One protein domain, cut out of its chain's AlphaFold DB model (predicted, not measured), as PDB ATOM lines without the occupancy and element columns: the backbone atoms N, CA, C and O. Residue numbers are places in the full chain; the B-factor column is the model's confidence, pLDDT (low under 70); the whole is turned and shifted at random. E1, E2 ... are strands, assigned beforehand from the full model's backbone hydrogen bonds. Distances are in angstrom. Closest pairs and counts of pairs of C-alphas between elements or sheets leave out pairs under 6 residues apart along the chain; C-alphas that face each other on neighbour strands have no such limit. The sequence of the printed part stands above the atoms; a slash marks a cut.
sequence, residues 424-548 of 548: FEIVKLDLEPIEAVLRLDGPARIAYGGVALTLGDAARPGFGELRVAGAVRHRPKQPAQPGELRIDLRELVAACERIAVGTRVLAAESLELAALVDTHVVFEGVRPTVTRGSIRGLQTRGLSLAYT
ATOM      1  N   PHE A 424     112.761 139.438 135.912       63.91
ATOM      2  CA  PHE A 424     113.598 139.697 137.069       63.91
ATOM      3  C   PHE A 424     112.733 140.005 138.297       63.91
ATOM      4  O   PHE A 424     112.013 141.003 138.326       63.91
ATOM      5  N   GLU A 425     112.815 139.160 139.321       78.19
ATOM      6  CA  GLU A 425     112.125 139.345 140.598       78.19
ATOM      7  C   GLU A 425     113.144 139.356 141.742       78.19
ATOM      8  O   GLU A 425     113.882 138.388 141.940       78.19
ATOM      9  N   ILE A 426     113.172 140.445 142.514       77.69
ATOM     10  CA  ILE A 426     113.945 140.524 143.757       77.69
ATOM     11  C   ILE A 426     113.177 139.754 144.829       77.69
ATOM     12  O   ILE A 426     112.070 140.136 145.207       77.69
ATOM     13  N   VAL A 427     113.769 138.668 145.315       85.19
ATOM     14  CA  VAL A 427     113.213 137.838 146.390       85.19
ATOM     15  C   VAL A 427     113.731 138.313 147.752       85.19
ATOM     16  O   VAL A 427     112.985 138.314 148.731       85.19
ATOM     17  N   LYS A 428     115.002 138.731 147.815       87.19
ATOM     18  CA  LYS A 428     115.686 139.174 149.038       87.19
ATOM     19  C   LYS A 428     116.693 140.278 148.722       87.19
ATOM     20  O   LYS A 428     117.454 140.160 147.763       87.19
ATOM     21  N   LEU A 429     116.715 141.299 149.567       88.44
ATOM     22  CA  LEU A 429     117.687 142.381 149.594       88.44
ATOM     23  C   LEU A 429     117.951 142.724 151.070       88.44
ATOM     24  O   LEU A 429     117.298 143.593 151.645       88.44
ATOM     25  N   ASP A 430     118.859 141.984 151.705       92.06
ATOM     26  CA  ASP A 430     119.158 142.143 153.135       92.06
ATOM     27  C   ASP A 430     120.550 142.771 153.314       92.06
ATOM     28  O   ASP A 430     121.535 142.248 152.798       92.06
ATOM     29  N   LEU A 431     120.630 143.868 154.066       92.88
ATOM     30  CA  LEU A 431     121.861 144.531 154.500       92.88
ATOM     31  C   LEU A 431     122.226 143.977 155.886       92.88
ATOM     32  O   LEU A 431     121.623 144.382 156.883       92.88
ATOM     33  N   GLU A 432     123.136 143.005 155.954       94.00
ATOM     34  CA  GLU A 432     123.452 142.274 157.189       94.00
ATOM     35  C   GLU A 432     124.821 141.560 157.125       94.00
ATOM     36  O   GLU A 432     124.951 140.627 156.325       94.00
ATOM     37  N   PRO A 433     125.792 141.906 158.001       96.19
ATOM     38  CA  PRO A 433     125.740 142.988 158.991       96.19
ATOM     39  C   PRO A 433     125.959 144.370 158.357       96.19
ATOM     40  O   PRO A 433     126.630 144.501 157.337       96.19
ATOM     41  N   ILE A 434     125.403 145.401 158.991       97.25
ATOM     42  CA  ILE A 434     125.780 146.807 158.819       97.25
ATOM     43  C   ILE A 434     126.690 147.166 159.987       97.25
ATOM     44  O   ILE A 434     126.304 146.965 161.136       97.25
ATOM     45  N   GLU A 435     127.856 147.729 159.701       98.06
ATOM     46  CA  GLU A 435     128.783 148.292 160.678       98.06
ATOM     47  C   GLU A 435     129.369 149.595 160.126       98.06
ATOM     48  O   GLU A 435     130.135 149.591 159.166       98.06
ATOM     49  N   ALA A 436     129.044 150.726 160.737       97.56
ATOM     50  CA  ALA A 436     129.605 152.021 160.377       97.56
ATOM     51  C   ALA A 436     130.258 152.676 161.592       97.56
ATOM     52  O   ALA A 436     129.729 152.618 162.702       97.56
ATOM     53  N   VAL A 437     131.403 153.316 161.363       98.19
ATOM     54  CA  VAL A 437     132.054 154.204 162.330       98.19
ATOM     55  C   VAL A 437     132.362 155.494 161.592       98.19
ATOM     56  O   VAL A 437     133.220 155.506 160.710       98.19
ATOM     57  N   LEU A 438     131.622 156.546 161.919       97.62
ATOM     58  CA  LEU A 438     131.624 157.821 161.215       97.62
ATOM     59  C   LEU A 438     131.986 158.961 162.165       97.62
ATOM     60  O   LEU A 438     131.777 158.877 163.373       97.62
ATOM     61  N   ARG A 439     132.500 160.047 161.605       97.19
ATOM     62  CA  ARG A 439     132.815 161.311 162.271       97.19
ATOM     63  C   ARG A 439     132.337 162.450 161.385       97.19
ATOM     64  O   ARG A 439     132.283 162.274 160.168       97.19
ATOM     65  N   LEU A 440     132.004 163.590 161.977       95.88
ATOM     66  CA  LEU A 440     131.606 164.785 161.237       95.88
ATOM     67  C   LEU A 440     132.574 165.916 161.569       95.88
ATOM     68  O   LEU A 440     132.435 166.578 162.596       95.88
ATOM     69  N   ASP A 441     133.574 166.099 160.710       90.31
ATOM     70  CA  ASP A 441     134.746 166.932 161.008       90.31
ATOM     71  C   ASP A 441     134.503 168.436 160.795       90.31
ATOM     72  O   ASP A 441     135.312 169.255 161.227       90.31
ATOM     73  N   GLY A 442     133.400 168.807 160.140       86.56
ATOM     74  CA  GLY A 442     133.072 170.190 159.802       86.56
ATOM     75  C   GLY A 442     131.605 170.545 160.048       86.56
ATOM     76  O   GLY A 442     130.787 169.659 160.317       86.56
ATOM     77  N   PRO A 443     131.263 171.842 159.946       90.62
ATOM     78  CA  PRO A 443     129.905 172.303 160.140       90.62
ATOM     79  C   PRO A 443     128.991 171.764 159.041       90.62
ATOM     80  O   PRO A 443     129.343 171.730 157.859       90.62
ATOM     81  N   ALA A 444     127.789 171.378 159.434       91.00
ATOM     82  CA  ALA A 444     126.792 170.817 158.546       91.00
ATOM     83  C   ALA A 444     125.403 171.293 158.938       91.00
ATOM     84  O   ALA A 444     125.102 171.430 160.115       91.00
ATOM     85  N   ARG A 445     124.518 171.485 157.963       90.50
ATOM     86  CA  ARG A 445     123.123 171.827 158.235       90.50
ATOM     87  C   ARG A 445     122.219 170.673 157.837       90.50
ATOM     88  O   ARG A 445     122.376 170.103 156.763       90.50
ATOM     89  N   ILE A 446     121.273 170.342 158.708       88.31
ATOM     90  CA  ILE A 446     120.233 169.344 158.474       88.31
ATOM     91  C   ILE A 446     118.892 170.062 158.544       88.31
ATOM     92  O   ILE A 446     118.510 170.571 159.596       88.31
ATOM     93  N   ALA A 447     118.164 170.084 157.428       85.50
ATOM     94  CA  ALA A 447     116.823 170.650 157.349       85.50
ATOM     95  C   ALA A 447     115.847 169.617 156.769       85.50
ATOM     96  O   ALA A 447     115.960 169.221 155.608       85.50
ATOM     97  N   TYR A 448     114.886 169.168 157.579       82.31
ATOM     98  CA  TYR A 448     113.874 168.194 157.172       82.31
ATOM     99  C   TYR A 448     112.620 168.277 158.035       82.31
ATOM    100  O   TYR A 448     112.716 168.311 159.255       82.31
ATOM    101  N   GLY A 449     111.433 168.245 157.424       75.62
ATOM    102  CA  GLY A 449     110.188 167.957 158.153       75.62
ATOM    103  C   GLY A 449     109.909 168.858 159.366       75.62
ATOM    104  O   GLY A 449     109.427 168.371 160.381       75.62
ATOM    105  N   GLY A 450     110.239 170.153 159.291       82.38
ATOM    106  CA  GLY A 450     110.061 171.099 160.406       82.38
ATOM    107  C   GLY A 450     111.214 171.132 161.417       82.38
ATOM    108  O   GLY A 450     111.171 171.943 162.340       82.38
ATOM    109  N   VAL A 451     112.246 170.313 161.211       87.88
ATOM    110  CA  VAL A 451     113.513 170.322 161.946       87.88
ATOM    111  C   VAL A 451     114.569 171.066 161.134       87.88
ATOM    112  O   VAL A 451     114.725 170.819 159.938       87.88
ATOM    113  N   ALA A 452     115.292 171.972 161.783       91.31
ATOM    114  CA  ALA A 452     116.464 172.659 161.264       91.31
ATOM    115  C   ALA A 452     117.551 172.672 162.348       91.31
ATOM    116  O   ALA A 452     117.391 173.310 163.392       91.31
ATOM    117  N   LEU A 453     118.632 171.937 162.098       93.25
ATOM    118  CA  LEU A 453     119.790 171.809 162.977       93.25
ATOM    119  C   LEU A 453     121.049 172.227 162.225       93.25
ATOM    120  O   LEU A 453     121.234 171.847 161.069       93.25
ATOM    121  N   THR A 454     121.943 172.934 162.902       94.50
ATOM    122  CA  THR A 454     123.325 173.116 162.452       94.50
ATOM    123  C   THR A 454     124.220 172.279 163.357       94.50
ATOM    124  O   THR A 454     124.241 172.492 164.557       94.50
ATOM    125  N   LEU A 455     124.906 171.285 162.809       94.69
ATOM    126  CA  LEU A 455     125.866 170.432 163.499       94.69
ATOM    127  C   LEU A 455     127.257 171.051 163.413       94.69
ATOM    128  O   LEU A 455     127.703 171.384 162.318       94.69
ATOM    129  N   GLY A 456     127.951 171.133 164.544       93.06
ATOM    130  CA  GLY A 456     129.308 171.661 164.640       93.06
ATOM    131  C   GLY A 456     129.401 173.159 164.364       93.06
ATOM    132  O   GLY A 456     128.421 173.840 164.069       93.06
ATOM    133  N   ASP A 457     130.618 173.675 164.463       89.25
ATOM    134  CA  ASP A 457     130.968 175.039 164.085       89.25
ATOM    135  C   ASP A 457     132.352 175.044 163.406       89.25
ATOM    136  O   ASP A 457     132.932 173.995 163.129       89.25
ATOM    137  N   ALA A 458     132.892 176.219 163.072       85.94
ATOM    138  CA  ALA A 458     134.200 176.303 162.413       85.94
ATOM    139  C   ALA A 458     135.368 175.802 163.290       85.94
ATOM    140  O   ALA A 458     136.441 175.512 162.763       85.94
ATOM    141  N   ALA A 459     135.183 175.732 164.611       89.81
ATOM    142  CA  ALA A 459     136.192 175.324 165.583       89.81
ATOM    143  C   ALA A 459     135.950 173.918 166.157       89.81
ATOM    144  O   ALA A 459     136.890 173.314 166.678       89.81
ATOM    145  N   ARG A 460     134.719 173.397 166.092       92.69
ATOM    146  CA  ARG A 460     134.322 172.128 166.714       92.69
ATOM    147  C   ARG A 460     133.603 171.202 165.729       92.69
ATOM    148  O   ARG A 460     132.699 171.656 165.025       92.69
ATOM    149  N   PRO A 461     133.948 169.900 165.717       94.25
ATOM    150  CA  PRO A 461     133.252 168.914 164.895       94.25
ATOM    151  C   PRO A 461     131.780 168.808 165.308       94.25
ATOM    152  O   PRO A 461     131.426 169.075 166.457       94.25
ATOM    153  N   GLY A 462     130.920 168.390 164.380       94.06
ATOM    154  CA  GLY A 462     129.501 168.197 164.682       94.06
ATOM    155  C   GLY A 462     129.243 166.994 165.580       94.06
ATOM    156  O   GLY A 462     128.376 167.055 166.446       94.06
ATOM    157  N   PHE A 463     130.019 165.922 165.427       96.62
ATOM    158  CA  PHE A 463     130.093 164.847 166.414       96.62
ATOM    159  C   PHE A 463     131.442 164.134 166.353       96.62
ATOM    160  O   PHE A 463     132.032 163.978 165.278       96.62
ATOM    161  N   GLY A 464     131.914 163.675 167.513       96.12
ATOM    162  CA  GLY A 464     133.203 163.000 167.656       96.12
ATOM    163  C   GLY A 464     133.216 161.602 167.038       96.12
ATOM    164  O   GLY A 464     134.155 161.263 166.320       96.12
ATOM    165  N   GLU A 465     132.175 160.802 167.287       97.38
ATOM    166  CA  GLU A 465     132.031 159.443 166.749       97.38
ATOM    167  C   GLU A 465     130.550 159.031 166.682       97.38
ATOM    168  O   GLU A 465     129.809 159.201 167.648       97.38
ATOM    169  N   LEU A 466     130.136 158.453 165.556       98.00
ATOM    170  CA  LEU A 466     128.850 157.798 165.330       98.00
ATOM    171  C   LEU A 466     129.110 156.334 164.971       98.00
ATOM    172  O   LEU A 466     129.700 156.042 163.930       98.00
ATOM    173  N   ARG A 467     128.647 155.413 165.812       98.25
ATOM    174  CA  ARG A 467     128.662 153.974 165.546       98.25
ATOM    175  C   ARG A 467     127.269 153.515 165.172       98.25
ATOM    176  O   ARG A 467     126.318 153.791 165.895       98.25
ATOM    177  N   VAL A 468     127.166 152.785 164.070       97.94
ATOM    178  CA  VAL A 468     125.925 152.135 163.647       97.94
ATOM    179  C   VAL A 468     126.210 150.657 163.451       97.94
ATOM    180  O   VAL A 468     127.152 150.310 162.747       97.94
ATOM    181  N   ALA A 469     125.415 149.789 164.065       98.12
ATOM    182  CA  ALA A 469     125.543 148.345 163.923       98.12
ATOM    183  C   ALA A 469     124.167 147.693 163.791       98.12
ATOM    184  O   ALA A 469     123.246 148.081 164.500       98.12
ATOM    185  N   GLY A 470     124.005 146.685 162.938       97.44
ATOM    186  CA  GLY A 470     122.753 145.929 162.887       97.44
ATOM    187  C   GLY A 470     122.407 145.388 161.510       97.44
ATOM    188  O   GLY A 470     123.293 144.982 160.761       97.44
ATOM    189  N   ALA A 471     121.115 145.348 161.194       96.56
ATOM    190  CA  ALA A 471     120.626 144.800 159.937       96.56
ATOM    191  C   ALA A 471     119.317 145.450 159.480       96.56
ATOM    192  O   ALA A 471     118.428 145.731 160.287       96.56
ATOM    193  N   VAL A 472     119.169 145.596 158.164       95.25
ATOM    194  CA  VAL A 472     117.919 146.003 157.507       95.25
ATOM    195  C   VAL A 472     117.579 144.960 156.452       95.25
ATOM    196  O   VAL A 472     118.421 144.606 155.631       95.25
ATOM    197  N   ARG A 473     116.349 144.442 156.471       92.44
ATOM    198  CA  ARG A 473     115.952 143.296 155.642       92.44
ATOM    199  C   ARG A 473     114.792 143.671 154.741       92.44
ATOM    200  O   ARG A 473     113.742 144.085 155.224       92.44
ATOM    201  N   HIS A 474     114.949 143.499 153.436       90.81
ATOM    202  CA  HIS A 474     113.895 143.771 152.470       90.81
ATOM    203  C   HIS A 474     113.574 142.517 151.667       90.81
ATOM    204  O   HIS A 474     114.373 142.031 150.871       90.81
ATOM    205  N   ARG A 475     112.364 141.989 151.863       89.88
ATOM    206  CA  ARG A 475     111.868 140.803 151.157       89.88
ATOM    207  C   ARG A 475     110.551 141.144 150.477       89.88
ATOM    208  O   ARG A 475     109.501 141.059 151.118       89.88
ATOM    209  N   PRO A 476     110.590 141.591 149.211       84.06
ATOM    210  CA  PRO A 476     109.382 141.888 148.457       84.06
ATOM    211  C   PRO A 476     108.404 140.708 148.500       84.06
ATOM    212  O   PRO A 476     108.815 139.551 148.416       84.06
ATOM    213  N   LYS A 477     107.100 140.997 148.620       84.50
ATOM    214  CA  LYS A 477     106.003 140.003 148.619       84.50
ATOM    215  C   LYS A 477     106.013 138.989 149.777       84.50
ATOM    216  O   LYS A 477     105.169 138.096 149.796       84.50
ATOM    217  N   GLN A 478     106.919 139.121 150.741       87.19
ATOM    218  CA  GLN A 478     106.890 138.378 152.001       87.19
ATOM    219  C   GLN A 478     106.457 139.311 153.140       87.19
ATOM    220  O   GLN A 478     106.592 140.531 153.012       87.19
ATOM    221  N   PRO A 479     105.952 138.770 154.265       86.56
ATOM    222  CA  PRO A 479     105.761 139.561 155.472       86.56
ATOM    223  C   PRO A 479     107.056 140.285 155.843       86.56
ATOM    224  O   PRO A 479     108.138 139.689 155.815       86.56
ATOM    225  N   ALA A 480     106.936 141.570 156.168       86.38
ATOM    226  CA  ALA A 480     108.071 142.398 156.530       86.38
ATOM    227  C   ALA A 480     108.805 141.780 157.725       86.38
ATOM    228  O   ALA A 480     108.211 141.510 158.769       86.38
ATOM    229  N   GLN A 481     110.099 141.523 157.553       86.31
ATOM    230  CA  GLN A 481     110.923 140.992 158.630       86.31
ATOM    231  C   GLN A 481     111.466 142.137 159.482       86.31
ATOM    232  O   GLN A 481     111.783 143.197 158.931       86.31
ATOM    233  N   PRO A 482     111.587 141.938 160.806       88.56
ATOM    234  CA  PRO A 482     112.165 142.946 161.670       88.56
ATOM    235  C   PRO A 482     113.647 143.141 161.333       88.56
ATOM    236  O   PRO A 482     114.417 142.176 161.234       88.56
ATOM    237  N   GLY A 483     114.025 144.401 161.148       93.94
ATOM    238  CA  GLY A 483     115.406 144.876 161.168       93.94
ATOM    239  C   GLY A 483     115.646 145.717 162.418       93.94
ATOM    240  O   GLY A 483     114.701 146.233 163.016       93.94
ATOM    241  N   GLU A 484     116.900 145.861 162.820       96.94
ATOM    242  CA  GLU A 484     117.281 146.693 163.959       96.94
ATOM    243  C   GLU A 484     118.643 147.324 163.688       96.94
ATOM    244  O   GLU A 484     119.580 146.631 163.290       96.94
ATOM    245  N   LEU A 485     118.745 148.635 163.905       97.81
ATOM    246  CA  LEU A 485     120.011 149.359 163.949       97.81
ATOM    247  C   LEU A 485     120.254 149.851 165.369       97.81
ATOM    248  O   LEU A 485     119.443 150.599 165.912       97.81
ATOM    249  N   ARG A 486     121.389 149.466 165.941       98.00
ATOM    250  CA  ARG A 486     121.971 150.076 167.129       98.00
ATOM    251  C   ARG A 486     122.800 151.283 166.715       98.00
ATOM    252  O   ARG A 486     123.638 151.175 165.822       98.00
ATOM    253  N   ILE A 487     122.578 152.406 167.378       98.12
ATOM    254  CA  ILE A 487     123.232 153.683 167.141       98.12
ATOM    255  C   ILE A 487     123.829 154.155 168.467       98.12
ATOM    256  O   ILE A 487     123.116 154.263 169.462       98.12
ATOM    257  N   ASP A 488     125.121 154.464 168.461       98.00
ATOM    258  CA  ASP A 488     125.796 155.147 169.562       98.00
ATOM    259  C   ASP A 488     126.489 156.401 169.002       98.00
ATOM    260  O   ASP A 488     127.215 156.325 168.012       98.00
ATOM    261  N   LEU A 489     126.270 157.558 169.620       97.88
ATOM    262  CA  LEU A 489     126.845 158.849 169.228       97.88
ATOM    263  C   LEU A 489     127.635 159.423 170.401       97.88
ATOM    264  O   LEU A 489     127.196 159.323 171.546       97.88
ATOM    265  N   ARG A 490     128.769 160.065 170.135       97.62
ATOM    266  CA  ARG A 490     129.587 160.747 171.146       97.62
ATOM    267  C   ARG A 490     129.863 162.187 170.749       97.62
ATOM    268  O   ARG A 490     130.139 162.454 169.581       97.62
ATOM    269  N   GLU A 491     129.849 163.064 171.751       96.31
ATOM    270  CA  GLU A 491     130.284 164.462 171.642       96.31
ATOM    271  C   GLU A 491     129.558 165.221 170.522       96.31
ATOM    272  O   GLU A 491     130.186 165.830 169.660       96.31
ATOM    273  N   LEU A 492     128.226 165.145 170.494       96.81
ATOM    274  CA  LEU A 492     127.432 165.904 169.531       96.81
ATOM    275  C   LEU A 492     127.411 167.375 169.944       96.81
ATOM    276  O   LEU A 492     127.036 167.706 171.068       96.81
ATOM    277  N   VAL A 493     127.748 168.242 168.999       97.12
ATOM    278  CA  VAL A 493     127.634 169.694 169.111       97.12
ATOM    279  C   VAL A 493     126.697 170.162 168.011       97.12
ATOM    280  O   VAL A 493     126.910 169.874 166.834       97.12
ATOM    281  N   ALA A 494     125.650 170.884 168.383       96.38
ATOM    282  CA  ALA A 494     124.675 171.404 167.444       96.38
ATOM    283  C   ALA A 494     124.114 172.758 167.892       96.38
ATOM    284  O   ALA A 494     124.226 173.144 169.049       96.38
ATOM    285  N   ALA A 495     123.458 173.454 166.978       95.44
ATOM    286  CA  ALA A 495     122.512 174.525 167.228       95.44
ATOM    287  C   ALA A 495     121.149 174.076 166.694       95.44
ATOM    288  O   ALA A 495     121.051 173.475 165.618       95.44
ATOM    289  N   CYS A 496     120.093 174.352 167.450       94.81
ATOM    290  CA  CYS A 496     118.725 174.036 167.074       94.81
ATOM    291  C   CYS A 496     118.033 175.321 166.626       94.81
ATOM    292  O   CYS A 496     117.598 176.120 167.449       94.81
ATOM    293  N   GLU A 497     117.927 175.531 165.316       93.44
ATOM    294  CA  GLU A 497     117.248 176.715 164.780       93.44
ATOM    295  C   GLU A 497     115.737 176.608 164.989       93.44
ATOM    296  O   GLU A 497     115.072 177.579 165.344       93.44
ATOM    297  N   ARG A 498     115.187 175.413 164.737       91.62
ATOM    298  CA  ARG A 498     113.766 175.122 164.907       91.62
ATOM    299  C   ARG A 498     113.521 173.621 164.935       91.62
ATOM    300  O   ARG A 498     113.874 172.922 163.991       91.62
ATOM    301  N   ILE A 499     112.793 173.160 165.940       91.50
ATOM    302  CA  ILE A 499     112.081 171.880 165.946       91.50
ATOM    303  C   ILE A 499     110.614 172.186 166.231       91.50
ATOM    304  O   ILE A 499     110.285 172.791 167.251       91.50
ATOM    305  N   ALA A 500     109.722 171.784 165.329       87.50
ATOM    306  CA  ALA A 500     108.287 171.884 165.571       87.50
ATOM    307  C   ALA A 500     107.858 170.905 166.682       87.50
ATOM    308  O   ALA A 500     108.118 169.706 166.602       87.50
ATOM    309  N   VAL A 501     107.178 171.424 167.705       84.38
ATOM    310  CA  VAL A 501     106.612 170.677 168.835       84.38
ATOM    311  C   VAL A 501     105.139 171.070 168.959       84.38
ATOM    312  O   VAL A 501     104.780 172.022 169.654       84.38
ATOM    313  N   GLY A 502     104.270 170.374 168.223       84.00
ATOM    314  CA  GLY A 502     102.862 170.763 168.093       84.00
ATOM    315  C   GLY A 502     102.721 172.137 167.428       84.00
ATOM    316  O   GLY A 502     103.223 172.347 166.328       84.00
ATOM    317  N   THR A 503     102.061 173.081 168.101       85.88
ATOM    318  CA  THR A 503     101.907 174.484 167.655       85.88
ATOM    319  C   THR A 503     103.051 175.398 168.102       85.88
ATOM    320  O   THR A 503     102.954 176.622 168.007       85.88
ATOM    321  N   ARG A 504     104.125 174.819 168.647       88.88
ATOM    322  CA  ARG A 504     105.272 175.550 169.177       88.88
ATOM    323  C   ARG A 504     106.550 175.215 168.424       88.88
ATOM    324  O   ARG A 504     106.666 174.171 167.787       88.88
ATOM    325  N   VAL A 505     107.522 176.105 168.532       93.19
ATOM    326  CA  VAL A 505     108.882 175.945 168.032       93.19
ATOM    327  C   VAL A 505     109.824 175.871 169.212       93.19
ATOM    328  O   VAL A 505     109.871 176.796 170.019       93.19
ATOM    329  N   LEU A 506     110.577 174.779 169.281       94.81
ATOM    330  CA  LEU A 506     111.752 174.656 170.125       94.81
ATOM    331  C   LEU A 506     112.974 175.170 169.355       94.81
ATOM    332  O   LEU A 506     113.206 174.738 168.226       94.81
ATOM    333  N   ALA A 507     113.761 176.043 169.970       96.62
ATOM    334  CA  ALA A 507     115.046 176.498 169.450       96.62
ATOM    335  C   ALA A 507     116.086 176.538 170.578       96.62
ATOM    336  O   ALA A 507     115.733 176.702 171.743       96.62
ATOM    337  N   ALA A 508     117.359 176.369 170.239       97.31
ATOM    338  CA  ALA A 508     118.487 176.486 171.154       97.31
ATOM    339  C   ALA A 508     119.710 176.995 170.388       97.31
ATOM    340  O   ALA A 508     120.044 176.463 169.329       97.31
ATOM    341  N   GLU A 509     120.397 177.993 170.938       96.62
ATOM    342  CA  GLU A 509     121.617 178.554 170.346       96.62
ATOM    343  C   GLU A 509     122.743 177.522 170.302       96.62
ATOM    344  O   GLU A 509     123.462 177.423 169.310       96.62
ATOM    345  N   SER A 510     122.868 176.722 171.363       96.38
ATOM    346  CA  SER A 510     123.761 175.571 171.389       96.38
ATOM    347  C   SER A 510     123.122 174.390 172.105       96.38
ATOM    348  O   SER A 510     122.372 174.543 173.067       96.38
ATOM    349  N   LEU A 511     123.463 173.202 171.637       96.81
ATOM    350  CA  LEU A 511     123.109 171.906 172.176       96.81
ATOM    351  C   LEU A 511     124.377 171.062 172.152       96.81
ATOM    352  O   LEU A 511     124.948 170.808 171.095       96.81
ATOM    353  N   GLU A 512     124.814 170.634 173.322       97.31
ATOM    354  CA  GLU A 512     125.960 169.758 173.495       97.31
ATOM    355  C   GLU A 512     125.480 168.485 174.173       97.31
ATOM    356  O   GLU A 512     124.769 168.527 175.171       97.31
ATOM    357  N   LEU A 513     125.827 167.343 173.606       97.00
ATOM    358  CA  LEU A 513     125.426 166.040 174.104       97.00
ATOM    359  C   LEU A 513     126.681 165.191 174.255       97.00
ATOM    360  O   LEU A 513     127.355 164.882 173.272       97.00
ATOM    361  N   ALA A 514     126.962 164.772 175.488       97.62
ATOM    362  CA  ALA A 514     128.108 163.915 175.761       97.62
ATOM    363  C   ALA A 514     127.979 162.566 175.038       97.62
ATOM    364  O   ALA A 514     128.926 162.128 174.378       97.62
ATOM    365  N   ALA A 515     126.812 161.917 175.125       97.56
ATOM    366  CA  ALA A 515     126.556 160.689 174.380       97.56
ATOM    367  C   ALA A 515     125.068 160.408 174.119       97.56
ATOM    368  O   ALA A 515     124.204 160.697 174.946       97.56
ATOM    369  N   LEU A 516     124.805 159.754 172.989       97.44
ATOM    370  CA  LEU A 516     123.605 158.973 172.720       97.44
ATOM    371  C   LEU A 516     124.023 157.504 172.794       97.44
ATOM    372  O   LEU A 516     124.923 157.095 172.065       97.44
ATOM    373  N   VAL A 517     123.424 156.724 173.683       96.12
ATOM    374  CA  VAL A 517     123.808 155.328 173.916       96.12
ATOM    375  C   VAL A 517     122.602 154.417 173.838       96.12
ATOM    376  O   VAL A 517     121.476 154.843 174.115       96.12
ATOM    377  N   ASP A 518     122.858 153.165 173.463       93.94
ATOM    378  CA  ASP A 518     121.853 152.103 173.408       93.94
ATOM    379  C   ASP A 518     120.620 152.553 172.614       93.94
ATOM    380  O   ASP A 518     119.477 152.305 173.000       93.94
ATOM    381  N   THR A 519     120.847 153.289 171.520       97.88
ATOM    382  CA  THR A 519     119.752 153.731 170.661       97.88
ATOM    383  C   THR A 519     119.450 152.653 169.648       97.88
ATOM    384  O   THR A 519     120.325 152.227 168.908       97.88
ATOM    385  N   HIS A 520     118.205 152.209 169.605       97.69
ATOM    386  CA  HIS A 520     117.722 151.178 168.708       97.69
ATOM    387  C   HIS A 520     116.658 151.767 167.792       97.69
ATOM    388  O   HIS A 520     115.643 152.289 168.261       97.69
ATOM    389  N   VAL A 521     116.873 151.638 166.486       97.00
ATOM    390  CA  VAL A 521     115.878 151.926 165.456       97.00
ATOM    391  C   VAL A 521     115.378 150.599 164.913       97.00
ATOM    392  O   VAL A 521     116.138 149.841 164.310       97.00
ATOM    393  N   VAL A 522     114.103 150.305 165.150       96.12
ATOM    394  CA  VAL A 522     113.453 149.077 164.686       96.12
ATOM    395  C   VAL A 522     112.807 149.335 163.335       96.12
ATOM    396  O   VAL A 522     112.165 150.366 163.131       96.12
ATOM    397  N   PHE A 523     112.965 148.384 162.420       94.56
ATOM    398  CA  PHE A 523     112.452 148.449 161.059       94.56
ATOM    399  C   PHE A 523     111.416 147.355 160.803       94.56
ATOM    400  O   PHE A 523     111.611 146.201 161.176       94.56
ATOM    401  N   GLU A 524     110.349 147.709 160.093       91.38
ATOM    402  CA  GLU A 524     109.441 146.784 159.416       91.38
ATOM    403  C   GLU A 524     109.804 146.802 157.922       91.38
ATOM    404  O   GLU A 524     109.443 147.718 157.176       91.38
ATOM    405  N   GLY A 525     110.606 145.828 157.481       89.44
ATOM    406  CA  GLY A 525     111.221 145.871 156.155       89.44
ATOM    407  C   GLY A 525     112.329 146.930 156.095       89.44
ATOM    408  O   GLY A 525     113.307 146.857 156.832       89.44
ATOM    409  N   VAL A 526     112.156 147.944 155.240       89.38
ATOM    410  CA  VAL A 526     113.064 149.114 155.145       89.38
ATOM    411  C   VAL A 526     112.553 150.331 155.909       89.38
ATOM    412  O   VAL A 526     113.156 151.401 155.868       89.38
ATOM    413  N   ARG A 527     111.406 150.200 156.577       89.88
ATOM    414  CA  ARG A 527     110.692 151.328 157.154       89.88
ATOM    415  C   ARG A 527     110.900 151.389 158.663       89.88
ATOM    416  O   ARG A 527     110.520 150.432 159.333       89.88
ATOM    417  N   PRO A 528     111.445 152.484 159.214       91.88
ATOM    418  CA  PRO A 528     111.612 152.602 160.651       91.88
ATOM    419  C   PRO A 528     110.239 152.779 161.316       91.88
ATOM    420  O   PRO A 528     109.382 153.512 160.813       91.88
ATOM    421  N   THR A 529     110.016 152.076 162.422       92.81
ATOM    422  CA  THR A 529     108.734 152.051 163.146       92.81
ATOM    423  C   THR A 529     108.857 152.546 164.575       92.81
ATOM    424  O   THR A 529     107.931 153.175 165.079       92.81
ATOM    425  N   VAL A 530     109.990 152.297 165.230       94.31
ATOM    426  CA  VAL A 530     110.236 152.702 166.618       94.31
ATOM    427  C   VAL A 530     111.681 153.147 166.758       94.31
ATOM    428  O   VAL A 530     112.580 152.523 166.196       94.31
ATOM    429  N   THR A 531     111.904 154.220 167.511       96.50
ATOM    430  CA  THR A 531     113.234 154.664 167.940       96.50
ATOM    431  C   THR A 531     113.241 154.792 169.455       96.50
ATOM    432  O   THR A 531     112.477 155.574 170.013       96.50
ATOM    433  N   ARG A 532     114.104 154.027 170.121       97.56
ATOM    434  CA  ARG A 532     114.288 154.058 171.579       97.56
ATOM    435  C   ARG A 532     115.752 154.275 171.908       97.56
ATOM    436  O   ARG A 532     116.587 153.775 171.167       97.56
ATOM    437  N   GLY A 533     116.078 154.962 172.990       97.50
ATOM    438  CA  GLY A 533     117.476 155.183 173.355       97.50
ATOM    439  C   GLY A 533     117.658 156.035 174.595       97.50
ATOM    440  O   GLY A 533     116.679 156.431 175.232       97.50
ATOM    441  N   SER A 534     118.919 156.317 174.917       97.56
ATOM    442  CA  SER A 534     119.299 157.120 176.076       97.56
ATOM    443  C   SER A 534     120.292 158.218 175.708       97.56
ATOM    444  O   SER A 534     121.285 157.996 175.023       97.56
ATOM    445  N   ILE A 535     120.024 159.416 176.201       97.25
ATOM    446  CA  ILE A 535     120.821 160.634 176.114       97.25
ATOM    447  C   ILE A 535     121.557 160.818 177.440       97.25
ATOM    448  O   ILE A 535     120.954 160.685 178.504       97.25
ATOM    449  N   ARG A 536     122.845 161.169 177.390       97.69
ATOM    450  CA  ARG A 536     123.657 161.516 178.562       97.69
ATOM    451  C   ARG A 536     124.350 162.856 178.386       97.69
ATOM    452  O   ARG A 536     124.891 163.133 177.315       97.69
ATOM    453  N   GLY A 537     124.381 163.634 179.467       97.00
ATOM    454  CA  GLY A 537     125.101 164.903 179.548       97.00
ATOM    455  C   GLY A 537     124.660 165.890 178.474       97.00
ATOM    456  O   GLY A 537     125.501 166.383 177.726       97.00
ATOM    457  N   LEU A 538     123.350 166.119 178.360       97.81
ATOM    458  CA  LEU A 538     122.797 167.133 177.470       97.81
ATOM    459  C   LEU A 538     122.921 168.504 178.141       97.81
ATOM    460  O   LEU A 538     122.421 168.709 179.241       97.81
ATOM    461  N   GLN A 539     123.547 169.448 177.460       97.94
ATOM    462  CA  GLN A 539     123.645 170.845 177.852       97.94
ATOM    463  C   GLN A 539     123.078 171.706 176.732       97.94
ATOM    464  O   GLN A 539     123.367 171.477 175.560       97.94
ATOM    465  N   THR A 540     122.271 172.705 177.067       97.56
ATOM    466  CA  THR A 540     121.738 173.647 176.079       97.56
ATOM    467  C   THR A 540     121.954 175.077 176.524       97.56
ATOM    468  O   THR A 540     121.799 175.359 177.713       97.56
ATOM    469  N   ARG A 541     122.202 175.973 175.566       97.56
ATOM    470  CA  ARG A 541     122.185 177.425 175.770       97.56
ATOM    471  C   ARG A 541     121.093 178.085 174.945       97.56
ATOM    472  O   ARG A 541     120.833 177.670 173.816       97.56
ATOM    473  N   GLY A 542     120.473 179.118 175.508       96.88
ATOM    474  CA  GLY A 542     119.441 179.910 174.838       96.88
ATOM    475  C   GLY A 542     118.234 179.071 174.412       96.88
ATOM    476  O   GLY A 542     117.687 179.282 173.331       96.88
ATOM    477  N   LEU A 543     117.843 178.083 175.223       97.38
ATOM    478  CA  LEU A 543     116.698 177.235 174.917       97.38
ATOM    479  C   LEU A 543     115.420 178.075 174.983       97.38
ATOM    480  O   LEU A 543     115.153 178.751 175.976       97.38
ATOM    481  N   SER A 544     114.603 178.003 173.942       96.81
ATOM    482  CA  SER A 544     113.322 178.692 173.867       96.81
ATOM    483  C   SER A 544     112.242 177.786 173.291       96.81
ATOM    484  O   SER A 544     112.505 176.939 172.438       96.81
ATOM    485  N   LEU A 545     111.020 177.956 173.785       95.50
ATOM    486  CA  LEU A 545     109.817 177.308 173.282       95.50
ATOM    487  C   LEU A 545     108.725 178.372 173.130       95.50
ATOM    488  O   LEU A 545     108.156 178.821 174.127       95.50
ATOM    489  N   ALA A 546     108.430 178.757 171.891       93.00
ATOM    490  CA  ALA A 546     107.481 179.820 171.546       93.00
ATOM    491  C   ALA A 546     106.403 179.313 170.578       93.00
ATOM    492  O   ALA A 546     106.553 178.244 169.994       93.00
ATOM    493  N   TYR A 547     105.299 180.042 170.412       87.62
ATOM    494  CA  TYR A 547     104.294 179.713 169.391       87.62
ATOM    495  C   TYR A 547     104.833 180.023 167.984       87.62
ATOM    496  O   TYR A 547     105.577 180.987 167.821       87.62
ATOM    497  N   THR A 548     104.495 179.179 166.999       77.44
ATOM    498  CA  THR A 548     104.868 179.368 165.577       77.44
ATOM    499  C   THR A 548     104.287 180.624 164.957       77.44
ATOM    500  O   THR A 548     103.093 180.890 165.233       77.44
TER     501      THR A 548
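What this domain is: This is residues 424 to 548 of the 548 residues of an uncharacterized protein of Polyangiaceae bacterium (UniProt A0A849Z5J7). A single twisted sheet is folded into a V: E5, E6 and E7 run through the fold side by side, E1 and E4 extend one arm, and the small hairpin of E2 and E3 widens the other. The 125 printed residues hold seven strands in the order E1 to E7 and no named helix; the class is all strand. The sheet is branched and antiparallel. The whole is loose, with a radius of gyration of the C-alphas of 17.3 A, and spans 53 by 33 by 27 A.

How they stand to each other: E5, residues 482 to 501, has three neighbours. On one side of it are E4, residues 463 to 474, with N 467 and O 488 2.8 A apart, and E3, residues 451 to 455, with N 454 and O 495 at 2.9 A. On the other side is E6, residues 504 to 524, with N 494 and O 511 at 2.8 A. E4, E5, E6 and E7, residues 527 to 547, form a meander, each strand the antiparallel neighbour of the one before; across the pair E6 and E7, N 512 and O 539 are within hydrogen-bond range at 2.8 A. E1, residues 425 to 440, pairs with E4 through N 436 and O 468, 2.8 A. E2, residues 444 to 448, forms a hairpin with E3, with N 446 and O 453 at 2.8 A. E1 and E2 are apart.

Where its parts are: E1 begins at C-alpha 425 (112.125, 139.345, 140.598) and measures 38.1 A; E4 measures 30.0 A. E5 bends by 128 degrees at residue 495, E6 by 126 at 510 and E7 by 124 at 541; E7 ends at C-alpha 547 (104.294, 179.713, 169.391). E2 and E3 measure 13.3 A and 12.5 A.

The domain as a whole: The C-alphas of Phe 424 and Gly 542 are the two farthest apart, 55.5 A. The printed part has no cut and no long link. Residue 424 alone has pLDDT under 70.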